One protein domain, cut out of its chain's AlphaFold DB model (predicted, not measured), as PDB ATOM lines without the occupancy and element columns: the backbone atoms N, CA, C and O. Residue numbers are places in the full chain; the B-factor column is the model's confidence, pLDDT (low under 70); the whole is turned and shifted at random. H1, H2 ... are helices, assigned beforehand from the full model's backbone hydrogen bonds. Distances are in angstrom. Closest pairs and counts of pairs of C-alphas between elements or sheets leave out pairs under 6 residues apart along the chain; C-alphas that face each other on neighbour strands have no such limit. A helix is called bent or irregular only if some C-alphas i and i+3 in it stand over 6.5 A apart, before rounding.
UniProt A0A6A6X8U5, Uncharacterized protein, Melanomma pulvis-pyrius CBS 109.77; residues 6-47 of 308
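Overview. This is residues 6 to 47 of the 308 residues of an uncharacterized protein of Melanomma pulvis-pyrius CBS 109.77 (UniProt A0A6A6X8U5). One long, single helix, H2, makes the length of this model, and a short helix, H1, is set crosswise off to one side of it, with a gap between them. The link of residues 13 to 19 runs from H1 to the first end of H2, and the two helices make no packed core. The printed part has 42 residues with two named helices, H1 then H2, and no named strand; its class is all helix. It is only just loose, close to extended, with a radius of gyration of the C-alphas of 13.3 A, and its outline is a rod spanning 43 by 19 by 12 A.

Along the chain. H1 is residues 6 to 12, beginning at C-alpha 6 at (6.100, -41.145, -13.686), and measures 10.5 A from first to last C-alpha. H2 is residues 20 to 46 and measures 40.1 A, from C-alpha 20 at (-4.068, -29.561, -17.973) to C-alpha 46 at (1.416, -57.068, 10.665). Neither helix is bent.

Arrangement. H1 and H2 are apart, with no C-alpha of the one within 8 A of the other. A short link of 7 residues joins them. Residues 18 to 25, of which 20 to 25 belong to H2, stand free. Residues 31 to 47, of which 31 to 46 belong to H2, stand free too. Of the O i to N i+4 pairs, 2 of 3 in H1 and 20 of 23 in H2 are within hydrogen-bond range.

Size, cuts and confidence. The two C-alphas farthest apart, those of Gln 19 and Arg 47, are 43.2 A apart. The printed part has no cut, and no link is long. The mean pLDDT of the printed part is 75.8; it is under 70 at residues 6 to 12, residue 17 and residues 44 to 46.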
ATOM      1  N   PHE A   6       7.567 -41.081 -13.686       54.81
ATOM      2  CA  PHE A   6       6.100 -41.145 -13.686       54.81
ATOM      3  C   PHE A   6       5.489 -41.236 -15.088       54.81
ATOM      4  O   PHE A   6       4.475 -41.903 -15.270       54.81
ATOM      5  N   THR A   7       6.116 -40.643 -16.106       57.91
ATOM      6  CA  THR A   7       5.573 -40.637 -17.479       57.91
ATOM      7  C   THR A   7       5.540 -42.027 -18.123       57.91
ATOM      8  O   THR A   7       4.679 -42.292 -18.962       57.91
ATOM      9  N   GLY A   8       6.426 -42.941 -17.710       62.56
ATOM     10  CA  GLY A   8       6.425 -44.333 -18.174       62.56
ATOM     11  C   GLY A   8       5.232 -45.146 -17.661       62.56
ATOM     12  O   GLY A   8       4.697 -45.968 -18.401       62.56
ATOM     13  N   LEU A   9       4.774 -44.873 -16.434       62.31
ATOM     14  CA  LEU A   9       3.656 -45.584 -15.812       62.31
ATOM     15  C   LEU A   9       2.332 -45.279 -16.537       62.31
ATOM     16  O   LEU A   9       1.574 -46.190 -16.849       62.31
ATOM     17  N   PHE A  10       2.091 -44.011 -16.889       62.97
ATOM     18  CA  PHE A  10       0.867 -43.590 -17.587       62.97
ATOM     19  C   PHE A  10       0.764 -44.131 -19.017       62.97
ATOM     20  O   PHE A  10      -0.322 -44.514 -19.453       62.97
ATOM     21  N   LYS A  11       1.897 -44.249 -19.725       67.06
ATOM     22  CA  LYS A  11       1.942 -44.903 -21.044       67.06
ATOM     23  C   LYS A  11       1.527 -46.372 -20.983       67.06
ATOM     24  O   LYS A  11       0.916 -46.860 -21.926       67.06
ATOM     25  N   TRP A  12       1.833 -47.059 -19.883       67.81
ATOM     26  CA  TRP A  12       1.475 -48.465 -19.681       67.81
ATOM     27  C   TRP A  12      -0.036 -48.672 -19.501       67.81
ATOM     28  O   TRP A  12      -0.568 -49.692 -19.925       67.81
ATOM     29  N   PHE A  13      -0.735 -47.679 -18.945       70.69
ATOM     30  CA  PHE A  13      -2.191 -47.699 -18.773       70.69
ATOM     31  C   PHE A  13      -2.969 -47.067 -19.940       70.69
ATOM     32  O   PHE A  13      -4.191 -46.983 -19.876       70.69
ATOM     33  N   GLY A  14      -2.295 -46.621 -21.006       76.50
ATOM     34  CA  GLY A  14      -2.951 -46.077 -22.201       76.50
ATOM     35  C   GLY A  14      -3.595 -44.695 -22.024       76.50
ATOM     36  O   GLY A  14      -4.372 -44.273 -22.879       76.50
ATOM     37  N   PHE A  15      -3.275 -43.966 -20.952       70.12
ATOM     38  CA  PHE A  15      -3.845 -42.643 -20.698       70.12
ATOM     39  C   PHE A  15      -2.955 -41.530 -21.265       70.12
ATOM     40  O   PHE A  15      -1.829 -41.320 -20.813       70.12
ATOM     41  N   ALA A  16      -3.474 -40.795 -22.253       71.00
ATOM     42  CA  ALA A  16      -2.872 -39.571 -22.778       71.00
ATOM     43  C   ALA A  16      -3.736 -38.367 -22.351       71.00
ATOM     44  O   ALA A  16      -4.831 -38.211 -22.895       71.00
ATOM     45  N   PRO A  17      -3.297 -37.538 -21.383       65.56
ATOM     46  CA  PRO A  17      -4.094 -36.403 -20.918       65.56
ATOM     47  C   PRO A  17      -4.257 -35.371 -22.041       65.56
ATOM     48  O   PRO A  17      -3.274 -34.974 -22.672       65.56
ATOM     49  N   ARG A  18      -5.497 -34.941 -22.304       74.94
ATOM     50  CA  ARG A  18      -5.849 -33.971 -23.355       74.94
ATOM     51  C   ARG A  18      -5.888 -32.533 -22.841       74.94
ATOM     52  O   ARG A  18      -5.704 -31.613 -23.633       74.94
ATOM     53  N   GLN A  19      -6.089 -32.320 -21.539       79.25
ATOM     54  CA  GLN A  19      -6.119 -30.984 -20.928       79.25
ATOM     55  C   GLN A  19      -5.372 -30.935 -19.587       79.25
ATOM     56  O   GLN A  19      -5.292 -31.924 -18.862       79.25
ATOM     57  N   LYS A  20      -4.834 -29.760 -19.223       72.31
ATOM     58  CA  LYS A  20      -4.068 -29.561 -17.973       72.31
ATOM     59  C   LYS A  20      -4.866 -29.890 -16.698       72.31
ATOM     60  O   LYS A  20      -4.246 -30.244 -15.701       72.31
ATOM     61  N   GLY A  21      -6.200 -29.806 -16.732       76.94
ATOM     62  CA  GLY A  21      -7.070 -30.170 -15.603       76.94
ATOM     63  C   GLY A  21      -7.114 -31.676 -15.312       76.94
ATOM     64  O   GLY A  21      -7.085 -32.073 -14.153       76.94
ATOM     65  N   GLU A  22      -7.057 -32.520 -16.348       77.75
ATOM     66  CA  GLU A  22      -7.135 -33.988 -16.218       77.75
ATOM     67  C   GLU A  22      -5.917 -34.576 -15.489       77.75
ATOM     68  O   GLU A  22      -5.999 -35.620 -14.844       77.75
ATOM     69  N   ILE A  23      -4.773 -33.885 -15.549       80.25
ATOM     70  CA  ILE A  23      -3.544 -34.314 -14.872       80.25
ATOM     71  C   ILE A  23      -3.725 -34.275 -13.348       80.25
ATOM     72  O   ILE A  23      -3.230 -35.163 -12.656       80.25
ATOM     73  N   ALA A  24      -4.446 -33.282 -12.817       80.12
ATOM     74  CA  ALA A  24      -4.679 -33.161 -11.380       80.12
ATOM     75  C   ALA A  24      -5.592 -34.283 -10.860       80.12
ATOM     76  O   ALA A  24      -5.284 -34.899  -9.839       80.12
ATOM     77  N   GLU A  25      -6.659 -34.607 -11.593       83.06
ATOM     78  CA  GLU A  25      -7.560 -35.715 -11.251       83.06
ATOM     79  C   GLU A  25      -6.855 -37.071 -11.348       83.06
ATOM     80  O   GLU A  25      -6.962 -37.895 -10.439       83.06
ATOM     81  N   MET A  26      -6.050 -37.291 -12.392       80.75
ATOM     82  CA  MET A  26      -5.265 -38.521 -12.523       80.75
ATOM     83  C   MET A  26      -4.234 -38.684 -11.408       80.75
ATOM     84  O   MET A  26      -4.051 -39.793 -10.905       80.75
ATOM     85  N   LEU A  27      -3.568 -37.601 -11.000       84.25
ATOM     86  CA  LEU A  27      -2.635 -37.638  -9.875       84.25
ATOM     87  C   LEU A  27      -3.357 -37.913  -8.554       84.25
ATOM     88  O   LEU A  27      -2.839 -38.680  -7.745       84.25
ATOM     89  N   ALA A  28      -4.557 -37.362  -8.352       87.00
ATOM     90  CA  ALA A  28      -5.373 -37.653  -7.177       87.00
ATOM     91  C   ALA A  28      -5.789 -39.134  -7.129       87.00
ATOM     92  O   ALA A  28      -5.605 -39.788  -6.104       87.00
ATOM     93  N   ILE A  29      -6.257 -39.698  -8.248       85.94
ATOM     94  CA  ILE A  29      -6.625 -41.120  -8.343       85.94
ATOM     95  C   ILE A  29      -5.403 -42.018  -8.116       85.94
ATOM     96  O   ILE A  29      -5.466 -42.966  -7.331       85.94
ATOM     97  N   ALA A  30      -4.267 -41.708  -8.747       83.69
ATOM     98  CA  ALA A  30      -3.031 -42.466  -8.567       83.69
ATOM     99  C   ALA A  30      -2.533 -42.419  -7.113       83.69
ATOM    100  O   ALA A  30      -2.090 -43.441  -6.588       83.69
ATOM    101  N   LEU A  31      -2.647 -41.266  -6.445       90.88
ATOM    102  CA  LEU A  31      -2.303 -41.114  -5.032       90.88
ATOM    103  C   LEU A  31      -3.220 -41.964  -4.144       90.88
ATOM    104  O   LEU A  31      -2.725 -42.666  -3.269       90.88
ATOM    105  N   VAL A  32      -4.533 -41.963  -4.396       91.19
ATOM    106  CA  VAL A  32      -5.499 -42.787  -3.649       91.19
ATOM    107  C   VAL A  32      -5.212 -44.278  -3.832       91.19
ATOM    108  O   VAL A  32      -5.168 -45.010  -2.846       91.19
ATOM    109  N   ILE A  33      -4.949 -44.730  -5.062       86.38
ATOM    110  CA  ILE A  33      -4.593 -46.130  -5.341       86.38
ATOM    111  C   ILE A  33      -3.282 -46.499  -4.646       86.38
ATOM    112  O   ILE A  33      -3.190 -47.558  -4.028       86.38
ATOM    113  N   PHE A  34      -2.272 -45.630  -4.712       87.44
ATOM    114  CA  PHE A  34      -0.983 -45.873  -4.074       87.44
ATOM    115  C   PHE A  34      -1.110 -45.946  -2.550       87.44
ATOM    116  O   PHE A  34      -0.586 -46.876  -1.941       87.44
ATOM    117  N   VAL A  35      -1.851 -45.020  -1.938       90.38
ATOM    118  CA  VAL A  35      -2.135 -45.029  -0.498       90.38
ATOM    119  C   VAL A  35      -2.932 -46.271  -0.120       90.38
ATOM    120  O   VAL A  35      -2.588 -46.915   0.862       90.38
ATOM    121  N   HIS A  36      -3.935 -46.669  -0.905       87.81
ATOM    122  CA  HIS A  36      -4.705 -47.880  -0.636       87.81
ATOM    123  C   HIS A  36      -3.834 -49.138  -0.734       87.81
ATOM    124  O   HIS A  36      -3.839 -49.949   0.185       87.81
ATOM    125  N   LEU A  37      -3.020 -49.289  -1.782       83.62
ATOM    126  CA  LEU A  37      -2.095 -50.419  -1.927       83.62
ATOM    127  C   LEU A  37      -1.049 -50.451  -0.813       83.62
ATOM    128  O   LEU A  37      -0.794 -51.520  -0.256       83.62
ATOM    129  N   ALA A  38      -0.473 -49.302  -0.456       81.75
ATOM    130  CA  ALA A  38       0.476 -49.173   0.645       81.75
ATOM    131  C   ALA A  38      -0.179 -49.515   1.990       81.75
ATOM    132  O   ALA A  38       0.378 -50.280   2.769       81.75
ATOM    133  N   LEU A  39      -1.393 -49.026   2.245       81.06
ATOM    134  CA  LEU A  39      -2.137 -49.324   3.465       81.06
ATOM    135  C   LEU A  39      -2.518 -50.804   3.526       81.06
ATOM    136  O   LEU A  39      -2.340 -51.435   4.558       81.06
ATOM    137  N   THR A  40      -2.971 -51.389   2.416       76.81
ATOM    138  CA  THR A  40      -3.322 -52.813   2.348       76.81
ATOM    139  C   THR A  40      -2.083 -53.676   2.566       76.81
ATOM    140  O   THR A  40      -2.126 -54.624   3.340       76.81
ATOM    141  N   THR A  41      -0.944 -53.328   1.961       76.50
ATOM    142  CA  THR A  41       0.317 -54.049   2.189       76.50
ATOM    143  C   THR A  41       0.847 -53.877   3.607       76.50
ATOM    144  O   THR A  41       1.336 -54.858   4.157       76.50
ATOM    145  N   VAL A  42       0.722 -52.699   4.228       74.56
ATOM    146  CA  VAL A  42       1.098 -52.458   5.636       74.56
ATOM    147  C   VAL A  42       0.176 -53.216   6.596       74.56
ATOM    148  O   VAL A  42       0.666 -53.913   7.481       74.56
ATOM    149  N   LEU A  43      -1.141 -53.173   6.380       70.56
ATOM    150  CA  LEU A  43      -2.126 -53.900   7.187       70.56
ATOM    151  C   LEU A  43      -1.977 -55.421   7.051       70.56
ATOM    152  O   LEU A  43      -2.145 -56.153   8.026       70.56
ATOM    153  N   LEU A  44      -1.608 -55.903   5.862       67.69
ATOM    154  CA  LEU A  44      -1.255 -57.306   5.642       67.69
ATOM    155  C   LEU A  44       0.116 -57.665   6.234       67.69
ATOM    156  O   LEU A  44       0.351 -58.832   6.542       67.69
ATOM    157  N   ARG A  45       1.015 -56.691   6.432       63.88
ATOM    158  CA  ARG A  45       2.371 -56.934   6.952       63.88
ATOM    159  C   ARG A  45       2.395 -57.302   8.430       63.88
ATOM    160  O   ARG A  45       3.324 -57.987   8.852       63.88
ATOM    161  N   GLU A  46       1.404 -56.874   9.208       67.00
ATOM    162  CA  GLU A  46       1.416 -57.068  10.665       67.00
ATOM    163  C   GLU A  46       0.571 -58.245  11.155       67.00
ATOM    164  O   GLU A  46       0.764 -58.732  12.272       67.00
ATOM    165  N   ARG A  47      -0.321 -58.788  10.322       72.38
ATOM    166  CA  ARG A  47      -1.107 -59.965  10.703       72.38
ATOM    167  C   ARG A  47      -0.362 -61.240  10.334       72.38
ATOM    168  O   ARG A  47      -0.578 -61.826   9.278       72.38
TER     169      ARG A  47